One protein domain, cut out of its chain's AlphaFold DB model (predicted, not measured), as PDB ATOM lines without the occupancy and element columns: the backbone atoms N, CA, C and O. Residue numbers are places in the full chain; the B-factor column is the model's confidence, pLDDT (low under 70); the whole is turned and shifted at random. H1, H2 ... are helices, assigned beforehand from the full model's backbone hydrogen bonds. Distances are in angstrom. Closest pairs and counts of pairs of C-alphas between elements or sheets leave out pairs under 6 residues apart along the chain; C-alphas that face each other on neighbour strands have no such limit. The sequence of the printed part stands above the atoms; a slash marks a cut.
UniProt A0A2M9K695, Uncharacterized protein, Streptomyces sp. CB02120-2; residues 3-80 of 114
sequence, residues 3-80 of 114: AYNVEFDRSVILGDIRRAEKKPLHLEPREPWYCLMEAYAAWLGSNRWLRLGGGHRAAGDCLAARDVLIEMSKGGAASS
ATOM      1  N   ALA A   3     -40.513  28.120   3.977       87.62
ATOM      2  CA  ALA A   3     -40.956  29.435   3.541       87.62
ATOM      3  C   ALA A   3     -42.476  29.437   3.376       87.62
ATOM      4  O   ALA A   3     -43.077  28.409   3.053       87.62
ATOM      5  N   TYR A   4     -43.096  30.593   3.597       84.00
ATOM      6  CA  TYR A   4     -44.531  30.759   3.419       84.00
ATOM      7  C   TYR A   4     -44.880  30.592   1.938       84.00
ATOM      8  O   TYR A   4     -45.653  29.707   1.571       84.00
ATOM      9  N   ASN A   5     -44.223  31.377   1.084       86.62
ATOM     10  CA  ASN A   5     -44.245  31.240  -0.367       86.62
ATOM     11  C   ASN A   5     -42.800  31.293  -0.858       86.62
ATOM     12  O   ASN A   5     -42.178  32.352  -0.832       86.62
ATOM     13  N   VAL A   6     -42.286  30.151  -1.320       91.25
ATOM     14  CA  VAL A   6     -40.868  30.006  -1.675       91.25
ATOM     15  C   VAL A   6     -40.393  31.036  -2.695       91.25
ATOM     16  O   VAL A   6     -39.323  31.608  -2.513       91.25
ATOM     17  N   GLU A   7     -41.184  31.315  -3.729       90.00
ATOM     18  CA  GLU A   7     -40.770  32.231  -4.793       90.00
ATOM     19  C   GLU A   7     -40.733  33.676  -4.286       90.00
ATOM     20  O   GLU A   7     -39.767  34.404  -4.524       90.00
ATOM     21  N   PHE A   8     -41.747  34.077  -3.515       87.75
ATOM     22  CA  PHE A   8     -41.802  35.416  -2.934       87.75
ATOM     23  C   PHE A   8     -40.705  35.616  -1.883       87.75
ATOM     24  O   PHE A   8     -39.891  36.531  -2.017       87.75
ATOM     25  N   ASP A   9     -40.627  34.739  -0.882       89.00
ATOM     26  CA  ASP A   9     -39.708  34.879   0.251       89.00
ATOM     27  C   ASP A   9     -38.244  34.853  -0.211       89.00
ATOM     28  O   ASP A   9     -37.436  35.688   0.207       89.00
ATOM     29  N   ARG A  10     -37.906  33.954  -1.146       92.38
ATOM     30  CA  ARG A  10     -36.560  33.886  -1.728       92.38
ATOM     31  C   ARG A  10     -36.229  35.152  -2.519       92.38
ATOM     32  O   ARG A  10     -35.113  35.651  -2.405       92.38
ATOM     33  N   SER A  11     -37.177  35.707  -3.279       92.50
ATOM     34  CA  SER A  11     -36.949  36.943  -4.044       92.50
ATOM     35  C   SER A  11     -36.647  38.146  -3.144       92.50
ATOM     36  O   SER A  11     -35.734  38.922  -3.437       92.50
ATOM     37  N   VAL A  12     -37.358  38.267  -2.017       92.06
ATOM     38  CA  VAL A  12     -37.159  39.341  -1.038       92.06
ATOM     39  C   VAL A  12     -35.786  39.201  -0.387       92.06
ATOM     40  O   VAL A  12     -34.997  40.145  -0.421       92.06
ATOM     41  N   ILE A  13     -35.464  38.004   0.115       92.00
ATOM     42  CA  ILE A  13     -34.205  37.733   0.820       92.00
ATOM     43  C   ILE A  13     -32.993  37.918  -0.100       92.00
ATOM     44  O   ILE A  13     -32.040  38.599   0.275       92.00
ATOM     45  N   LEU A  14     -33.020  37.380  -1.323       94.12
ATOM     46  CA  LEU A  14     -31.924  37.578  -2.278       94.12
ATOM     47  C   LEU A  14     -31.796  39.046  -2.708       94.12
ATOM     48  O   LEU A  14     -30.683  39.532  -2.917       94.12
ATOM     49  N   GLY A  15     -32.917  39.766  -2.804       95.38
ATOM     50  CA  GLY A  15     -32.926  41.205  -3.047       95.38
ATOM     51  C   GLY A  15     -32.243  41.994  -1.927       95.38
ATOM     52  O   GLY A  15     -31.424  42.865  -2.216       95.38
ATOM     53  N   ASP A  16     -32.531  41.671  -0.666       95.38
ATOM     54  CA  ASP A  16     -31.900  42.309   0.497       95.38
ATOM     55  C   ASP A  16     -30.415  41.978   0.609       95.38
ATOM     56  O   ASP A  16     -29.602  42.871   0.831       95.38
ATOM     57  N   ILE A  17     -30.038  40.721   0.381       95.81
ATOM     58  CA  ILE A  17     -28.634  40.294   0.378       95.81
ATOM     59  C   ILE A  17     -27.839  41.066  -0.677       95.81
ATOM     60  O   ILE A  17     -26.737  41.538  -0.392       95.81
ATOM     61  N   ARG A  18     -28.417  41.250  -1.871       95.69
ATOM     62  CA  ARG A  18     -27.816  42.062  -2.932       95.69
ATOM     63  C   ARG A  18     -27.685  43.528  -2.516       95.69
ATOM     64  O   ARG A  18     -26.617  44.098  -2.704       95.69
ATOM     65  N   ARG A  19     -28.737  44.126  -1.943       95.88
ATOM     66  CA  ARG A  19     -28.718  45.517  -1.443       95.88
ATOM     67  C   ARG A  19     -27.680  45.736  -0.343       95.88
ATOM     68  O   ARG A  19     -27.106  46.811  -0.262       95.88
ATOM     69  N   ALA A  20     -27.452  44.726   0.490       96.75
ATOM     70  CA  ALA A  20     -26.465  44.751   1.563       96.75
ATOM     71  C   ALA A  20     -25.045  44.367   1.104       96.75
ATOM     72  O   ALA A  20     -24.151  44.241   1.945       96.75
ATOM     73  N   GLU A  21     -24.849  44.125  -0.199       96.69
ATOM     74  CA  GLU A  21     -23.578  43.705  -0.800       96.69
ATOM     75  C   GLU A  21     -22.982  42.455  -0.129       96.69
ATOM     76  O   GLU A  21     -21.771  42.314   0.060       96.69
ATOM     77  N   LYS A  22     -23.851  41.522   0.278       95.88
ATOM     78  CA  LYS A  22     -23.457  40.251   0.897       95.88
ATOM     79  C   LYS A  22     -23.565  39.096  -0.093       95.88
ATOM     80  O   LYS A  22     -24.262  39.162  -1.102       95.88
ATOM     81  N   LYS A  23     -22.872  37.999   0.221       92.62
ATOM     82  CA  LYS A  23     -22.993  36.740  -0.521       92.62
ATOM     83  C   LYS A  23     -24.189  35.944   0.017       92.62
ATOM     84  O   LYS A  23     -24.285  35.786   1.232       92.62
ATOM     85  N   PRO A  24     -25.065  35.411  -0.850       87.50
ATOM     86  CA  PRO A  24     -26.247  34.660  -0.423       87.50
ATOM     87  C   PRO A  24     -25.952  33.267   0.144       87.50
ATOM     88  O   PRO A  24     -26.790  32.711   0.850       87.50
ATOM     89  N   LEU A  25     -24.753  32.719  -0.090       90.75
ATOM     90  CA  LEU A  25     -24.321  31.419   0.436       90.75
ATOM     91  C   LEU A  25     -25.378  30.328   0.160       90.75
ATOM     92  O   LEU A  25     -25.860  30.187  -0.960       90.75
ATOM     93  N   HIS A  26     -25.775  29.572   1.184       86.94
ATOM     94  CA  HIS A  26     -26.742  28.477   1.091       86.94
ATOM     95  C   HIS A  26     -28.191  28.929   0.830       86.94
ATOM     96  O   HIS A  26     -29.068  28.078   0.690       86.94
ATOM     97  N   LEU A  27     -28.465  30.238   0.787       87.06
ATOM     98  CA  LEU A  27     -29.793  30.781   0.483       87.06
ATOM     99  C   LEU A  27     -30.026  30.945  -1.025       87.06
ATOM    100  O   LEU A  27     -31.172  31.103  -1.446       87.06
ATOM    101  N   GLU A  28     -28.961  30.910  -1.834       86.88
ATOM    102  CA  GLU A  28     -29.055  31.037  -3.289       86.88
ATOM    103  C   GLU A  28     -29.659  29.804  -3.966       86.88
ATOM    104  O   GLU A  28     -30.594  29.994  -4.750       86.88
ATOM    105  N   PRO A  29     -29.232  28.560  -3.675       89.50
ATOM    106  CA  PRO A  29     -29.875  27.380  -4.247       89.50
ATOM    107  C   PRO A  29     -31.362  27.329  -3.874       89.50
ATOM    108  O   PRO A  29     -31.756  27.734  -2.776       89.50
ATOM    109  N   ARG A  30     -32.208  26.845  -4.790       84.56
ATOM    110  CA  ARG A  30     -33.664  26.759  -4.567       84.56
ATOM    111  C   ARG A  30     -34.035  25.491  -3.799       84.56
ATOM    112  O   ARG A  30     -34.957  25.506  -2.995       84.56
ATOM    113  N   GLU A  31     -33.299  24.415  -4.024       86.56
ATOM    114  CA  GLU A  31     -33.489  23.072  -3.476       86.56
ATOM    115  C   GLU A  31     -33.694  23.018  -1.952       86.56
ATOM    116  O   GLU A  31     -34.575  22.278  -1.515       86.56
ATOM    117  N   PRO A  32     -32.965  23.780  -1.108       85.62
ATOM    118  CA  PRO A  32     -33.183  23.721   0.332       85.62
ATOM    119  C   PRO A  32     -34.500  24.374   0.768       85.62
ATOM    120  O   PRO A  32     -34.847  24.271   1.945       85.62
ATOM    121  N   TRP A  33     -35.221  25.073  -0.109       90.19
ATOM    122  CA  TRP A  33     -36.447  25.777   0.240       90.19
ATOM    123  C   TRP A  33     -37.686  24.892   0.104       90.19
ATOM    124  O   TRP A  33     -37.876  24.192  -0.886       90.19
ATOM    125  N   TYR A  34     -38.571  24.984   1.092       90.19
ATOM    126  CA  TYR A  34     -39.811  24.223   1.150       90.19
ATOM    127  C   TYR A  34     -41.014  25.162   1.256       90.19
ATOM    128  O   TYR A  34     -41.091  25.955   2.196       90.19
ATOM    129  N   CYS A  35     -41.941  25.074   0.299       90.44
ATOM    130  CA  CYS A  35     -43.114  25.943   0.211       90.44
ATOM    131  C   CYS A  35     -44.263  25.416   1.081       90.44
ATOM    132  O   CYS A  35     -44.892  24.406   0.765       90.44
ATOM    133  N   LEU A  36     -44.571  26.123   2.168       89.19
ATOM    134  CA  LEU A  36     -45.622  25.717   3.097       89.19
ATOM    135  C   LEU A  36     -47.021  25.794   2.474       89.19
ATOM    136  O   LEU A  36     -47.861  24.945   2.757       89.19
ATOM    137  N   MET A  37     -47.284  26.785   1.619       87.12
ATOM    138  CA  MET A  37     -48.581  26.901   0.947       87.12
ATOM    139  C   MET A  37     -48.879  25.706   0.036       87.12
ATOM    140  O   MET A  37     -50.002  25.208   0.039       87.12
ATOM    141  N   GLU A  38     -47.879  25.227  -0.708       88.69
ATOM    142  CA  GLU A  38     -48.009  24.036  -1.557       88.69
ATOM    143  C   GLU A  38     -48.210  22.780  -0.711       88.69
ATOM    144  O   GLU A  38     -49.139  22.013  -0.956       88.69
ATOM    145  N   ALA A  39     -47.397  22.612   0.336       89.00
ATOM    146  CA  ALA A  39     -47.515  21.495   1.266       89.00
ATOM    147  C   ALA A  39     -48.896  21.438   1.931       89.00
ATOM    148  O   ALA A  39     -49.492  20.369   2.058       89.00
ATOM    149  N   TYR A  40     -49.428  22.595   2.326       87.81
ATOM    150  CA  TYR A  40     -50.735  22.687   2.955       87.81
ATOM    151  C   TYR A  40     -51.878  22.419   1.973       87.81
ATOM    152  O   TYR A  40     -52.815  21.693   2.304       87.81
ATOM    153  N   ALA A  41     -51.798  22.954   0.752       86.62
ATOM    154  CA  ALA A  41     -52.775  22.672  -0.296       86.62
ATOM    155  C   ALA A  41     -52.811  21.173  -0.634       86.62
ATOM    156  O   ALA A  41     -53.891  20.580  -0.655       86.62
ATOM    157  N   ALA A  42     -51.639  20.548  -0.791       87.94
ATOM    158  CA  ALA A  42     -51.506  19.110  -1.002       87.94
ATOM    159  C   ALA A  42     -52.078  18.302   0.172       87.94
ATOM    160  O   ALA A  42     -52.845  17.367  -0.047       87.94
ATOM    161  N   TRP A  43     -51.774  18.691   1.414       87.19
ATOM    162  CA  TRP A  43     -52.315  18.036   2.607       87.19
ATOM    163  C   TRP A  43     -53.842  18.095   2.655       87.19
ATOM    164  O   TRP A  43     -54.482  17.099   2.971       87.19
ATOM    165  N   LEU A  44     -54.438  19.224   2.268       85.56
ATOM    166  CA  LEU A  44     -55.889  19.380   2.161       85.56
ATOM    167  C   LEU A  44     -56.517  18.693   0.937       85.56
ATOM    168  O   LEU A  44     -57.743  18.686   0.825       85.56
ATOM    169  N   GLY A  45     -55.720  18.162   0.005       86.31
ATOM    170  CA  GLY A  45     -56.210  17.676  -1.286       86.31
ATOM    171  C   GLY A  45     -56.818  18.788  -2.151       86.31
ATOM    172  O   GLY A  45     -57.753  18.546  -2.912       86.31
ATOM    173  N   SER A  46     -56.347  20.030  -2.001       80.88
ATOM    174  CA  SER A  46     -56.861  21.189  -2.729       80.88
ATOM    175  C   SER A  46     -55.936  21.597  -3.869       80.88
ATOM    176  O   SER A  46     -54.756  21.848  -3.660       80.88
ATOM    177  N   ASN A  47     -56.509  21.796  -5.059       73.19
ATOM    178  CA  ASN A  47     -55.808  22.400  -6.200       73.19
ATOM    179  C   ASN A  47     -55.864  23.937  -6.185       73.19
ATOM    180  O   ASN A  47     -55.478  24.589  -7.153       73.19
ATOM    181  N   ARG A  48     -56.415  24.539  -5.121       70.62
ATOM    182  CA  ARG A  48     -56.551  25.993  -5.009       70.62
ATOM    183  C   ARG A  48     -55.430  26.575  -4.172       70.62
ATOM    184  O   ARG A  48     -55.010  26.001  -3.172       70.62
ATOM    185  N   TRP A  49     -55.032  27.786  -4.536       64.50
ATOM    186  CA  TRP A  49     -54.131  28.585  -3.724       64.50
ATOM    187  C   TRP A  49     -54.857  29.048  -2.452       64.50
ATOM    188  O   TRP A  49     -55.837  29.793  -2.521       64.50
ATOM    189  N   LEU A  50     -54.412  28.576  -1.285       67.62
ATOM    190  CA  LEU A  50     -55.056  28.854  -0.000       67.62
ATOM    191  C   LEU A  50     -54.200  29.810   0.821       67.62
ATOM    192  O   LEU A  50     -53.208  29.405   1.419       67.62
ATOM    193  N   ARG A  51     -54.605  31.082   0.890       67.88
ATOM    194  CA  ARG A  51     -53.998  32.034   1.830       67.88
ATOM    195  C   ARG A  51     -54.168  31.529   3.265       67.88
ATOM    196  O   ARG A  51     -55.274  31.159   3.657       67.88
ATOM    197  N   LEU A  52     -53.098  31.575   4.057       67.62
ATOM    198  CA  LEU A  52     -53.118  31.095   5.443       67.62
ATOM    199  C   LEU A  52     -53.700  32.130   6.426       67.62
ATOM    200  O   LEU A  52     -53.999  31.780   7.562       67.62
ATOM    201  N   GLY A  53     -53.953  33.367   5.977       67.69
ATOM    202  CA  GLY A  53     -54.755  34.352   6.712       67.69
ATOM    203  C   GLY A  53     -53.979  35.324   7.610       67.69
ATOM    204  O   GLY A  53     -54.576  35.883   8.528       67.69
ATOM    205  N   GLY A  54     -52.688  35.563   7.360       63.19
ATOM    206  CA  GLY A  54     -51.929  36.619   8.036       63.19
ATOM    207  C   GLY A  54     -52.396  38.010   7.590       63.19
ATOM    208  O   GLY A  54     -52.449  38.315   6.402       63.19
ATOM    209  N   GLY A  55     -52.787  38.867   8.536       64.56
ATOM    210  CA  GLY A  55     -53.323  40.214   8.288       64.56
ATOM    211  C   GLY A  55     -52.289  41.244   7.804       64.56
ATOM    212  O   GLY A  55     -52.170  42.306   8.407       64.56
ATOM    213  N   HIS A  56     -51.556  40.941   6.729       64.94
ATOM    214  CA  HIS A  56     -50.627  41.820   5.993       64.94
ATOM    215  C   HIS A  56     -49.283  42.171   6.654       64.94
ATOM    216  O   HIS A  56     -48.498  42.906   6.057       64.94
ATOM    217  N   ARG A  57     -48.976  41.675   7.858       73.44
ATOM    218  CA  ARG A  57     -47.649  41.849   8.480       73.44
ATOM    219  C   ARG A  57     -46.908  40.518   8.503       73.44
ATOM    220  O   ARG A  57     -47.517  39.515   8.857       73.44
ATOM    221  N   ALA A  58     -45.595  40.547   8.265       76.94
ATOM    222  CA  ALA A  58     -44.728  39.363   8.290       76.94
ATOM    223  C   ALA A  58     -44.908  38.515   9.564       76.94
ATOM    224  O   ALA A  58     -45.008  37.296   9.493       76.94
ATOM    225  N   ALA A  59     -45.060  39.154  10.730       81.12
ATOM    226  CA  ALA A  59     -45.354  38.452  11.981       81.12
ATOM    227  C   ALA A  59     -46.679  37.663  11.932       81.12
ATOM    228  O   ALA A  59     -46.758  36.553  12.448       81.12
ATOM    229  N   GLY A  60     -47.711  38.218  11.292       80.19
ATOM    230  CA  GLY A  60     -48.989  37.540  11.084       80.19
ATOM    231  C   GLY A  60     -48.867  36.341  10.145       80.19
ATOM    232  O   GLY A  60     -49.461  35.303  10.424       80.19
ATOM    233  N   ASP A  61     -48.061  36.450   9.090       79.56
ATOM    234  CA  ASP A  61     -47.795  35.332   8.178       79.56
ATOM    235  C   ASP A  61     -46.992  34.220   8.870       79.56
ATOM    236  O   ASP A  61     -47.323  33.044   8.721       79.56
ATOM    237  N   CYS A  62     -46.008  34.567   9.710       83.75
ATOM    238  CA  CYS A  62     -45.267  33.593  10.517       83.75
ATOM    239  C   CYS A  62     -46.162  32.867  11.532       83.75
ATOM    240  O   CYS A  62     -46.038  31.654  11.708       83.75
ATOM    241  N   LEU A  63     -47.074  33.586  12.195       86.12
ATOM    242  CA  LEU A  63     -48.031  32.978  13.123       86.12
ATOM    243  C   LEU A  63     -48.996  32.040  12.386       86.12
ATOM    244  O   LEU A  63     -49.178  30.903  12.813       86.12
ATOM    245  N   ALA A  64     -49.533  32.468  11.242       84.75
ATOM    246  CA  ALA A  64     -50.402  31.635  10.415       84.75
ATOM    247  C   ALA A  64     -49.680  30.382   9.884       84.75
ATOM    248  O   ALA A  64     -50.247  29.289   9.887       84.75
ATOM    249  N   ALA A  65     -48.417  30.521   9.469       86.19
ATOM    250  CA  ALA A  65     -47.571  29.403   9.060       86.19
ATOM    251  C   ALA A  65     -47.375  28.392  10.197       86.19
ATOM    252  O   ALA A  65     -47.540  27.187  10.001       86.19
ATOM    253  N   ARG A  66     -47.073  28.876  11.408       88.25
ATOM    254  CA  ARG A  66     -46.937  28.035  12.603       88.25
ATOM    255  C   ARG A  66     -48.226  27.274  12.909       88.25
ATOM    256  O   ARG A  66     -48.165  26.074  13.162       88.25
ATOM    257  N   ASP A  67     -49.372  27.948  12.879       87.94
ATOM    258  CA  ASP A  67     -50.663  27.322  13.178       87.94
ATOM    259  C   ASP A  67     -50.991  26.203  12.183       87.94
ATOM    260  O   ASP A  67     -51.450  25.133  12.579       87.94
ATOM    261  N   VAL A  68     -50.683  26.414  10.901       86.62
ATOM    262  CA  VAL A  68     -50.834  25.408   9.844       86.62
ATOM    263  C   VAL A  68     -49.925  24.205  10.065       86.62
ATOM    264  O   VAL A  68     -50.384  23.073   9.959       86.62
ATOM    265  N   LEU A  69     -48.660  24.423  10.424       89.56
ATOM    266  CA  LEU A  69     -47.736  23.327  10.726       89.56
ATOM    267  C   LEU A  69     -48.217  22.493  11.923       89.56
ATOM    268  O   LEU A  69     -48.193  21.265  11.863       89.56
ATOM    269  N   ILE A  70     -48.713  23.149  12.979       90.75
ATOM    270  CA  ILE A  70     -49.311  22.483  14.148       90.75
ATOM    271  C   ILE A  70     -50.586  21.718  13.762       90.75
ATOM    272  O   ILE A  70     -50.882  20.667  14.324       90.75
ATOM    273  N   GLU A  71     -51.383  22.250  12.838       87.56
ATOM    274  CA  GLU A  71     -52.587  21.591  12.337       87.56
ATOM    275  C   GLU A  71     -52.232  20.335  11.526       87.56
ATOM    276  O   GLU A  71     -52.744  19.255  11.816       87.56
ATOM    277  N   MET A  72     -51.297  20.447  10.581       87.81
ATOM    278  CA  MET A  72     -50.817  19.322   9.776       87.81
ATOM    279  C   MET A  72     -50.206  18.215  10.643       87.81
ATOM    280  O   MET A  72     -50.451  17.036  10.387       87.81
ATOM    281  N   SER A  73     -49.467  18.575  11.701       89.56
ATOM    282  CA  SER A  73     -48.831  17.600  12.598       89.56
ATOM    283  C   SER A  73     -49.828  16.788  13.429       89.56
ATOM    284  O   SER A  73     -49.475  15.724  13.926       89.56
ATOM    285  N   LYS A  74     -51.064  17.273  13.603       87.19
ATOM    286  CA  LYS A  74     -52.134  16.549  14.311       87.19
ATOM    287  C   LYS A  74     -52.815  15.487  13.437       87.19
ATOM    288  O   LYS A  74     -53.547  14.657  13.970       87.19
ATOM    289  N   GLY A  75     -52.571  15.490  12.123       81.31
ATOM    290  CA  GLY A  75     -53.198  14.579  11.162       81.31
ATOM    291  C   GLY A  75     -54.649  14.945  10.806       81.31
ATOM    292  O   GLY A  75     -55.243  15.861  11.366       81.31
ATOM    293  N   GLY A  76     -55.230  14.231   9.834       75.00
ATOM    294  CA  GLY A  76     -56.661  14.330   9.506       75.00
ATOM    295  C   GLY A  76     -57.090  15.570   8.705       75.00
ATOM    296  O   GLY A  76     -57.953  16.331   9.146       75.00
ATOM    297  N   ALA A  77     -56.578  15.732   7.482       69.31
ATOM    298  CA  ALA A  77     -56.944  16.831   6.575       69.31
ATOM    299  C   ALA A  77     -58.463  17.001   6.343       69.31
ATOM    300  O   ALA A  77     -58.974  18.119   6.259       69.31
ATOM    301  N   ALA A  78     -59.215  15.894   6.323       62.03
ATOM    302  CA  ALA A  78     -60.672  15.890   6.155       62.03
ATOM    303  C   ALA A  78     -61.449  16.524   7.332       62.03
ATOM    304  O   ALA A  78     -62.603  16.936   7.170       62.03
ATOM    305  N   SER A  79     -60.835  16.607   8.517       59.31
ATOM    306  CA  SER A  79     -61.403  17.264   9.702       59.31
ATOM    307  C   SER A  79     -61.089  18.765   9.724       59.31
ATOM    308  O   SER A  79     -61.904  19.558  10.193       59.31
ATOM    309  N   SER A  80     -59.956  19.173   9.143       62.56
ATOM    310  CA  SER A  80     -59.510  20.572   9.053       62.56
ATOM    311  C   SER A  80     -60.405  21.434   8.150       62.56
ATOM    312  O   SER A  80     -60.841  22.518   8.554       62.56
TER     313      SER A  80
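AT A GLANCE: This is residues 3 to 80 of the 114 residues of an uncharacterized protein of Streptomyces sp. CB02120-2 (UniProt A0A2M9K695). An elongated, loose arrangement of helices: H1 makes one arm of the long axis, and beyond its first residues H2 continues nearly in line with it, running the opposite way, while the link of residues 20 to 35 folds back from the end of H1 to H2. H3 packs on H2 with residues 65 to 72, side by side, and the short H4 ends the printed part at the far end from the arm. The printed part has 78 residues with four named helices, in the order H1, H2, H3, H4, and no named strand; its class is all helix. The radius of gyration of the C-alphas is 14.5 A, and the spans are 47 by 27 by 21 A.

HOW THE PARTS SIT: H1, residues 6 to 19, is close to but not clearly touching H2, residues 36 to 43: the closest C-alphas, of Val 6 and Leu 36, are 8.0 A apart. Their lines stand at a shallow tilt of 11 degrees, opposite ways. H2 touches H3, residues 58 to 73, and H3 touches H2 with residues 65 to 72 alone; the closest C-alphas, of Leu 36 and Ala 65, are 7.3 A apart, and the lines of the two helices stand at a shallow tilt of 27 degrees, the same way. H4, residues 77 to 80, is close to but not clearly touching H2, with the closest C-alphas, of Trp 43 and Ala 77, 6.2 A apart. H1 is apart from H3 and H4. In H1, H2 and H3 every O i to N i+4 pair is within hydrogen-bond range; H4 is too short for such a pair.

IN THESE COORDINATES: H1 begins at C-alpha 6 (-40.868, 30.006, -1.675) and is 19.7 A long. H2 is 10.2 A long. H3, 22.6 A long, begins at C-alpha 58 (-44.728, 39.363, 8.290). H4 ends at C-alpha 80 (-59.510, 20.572, 9.053).

THE WHOLE: The C-alphas farthest apart, of Glu 21 and Ser 79, are 47.3 A apart. The printed part has no cut. The links H1 to H2 and H2 to H3 are long; H3 to H4 is tight. The pLDDT is under 70 at residues 49 to 56 and 77 to 80.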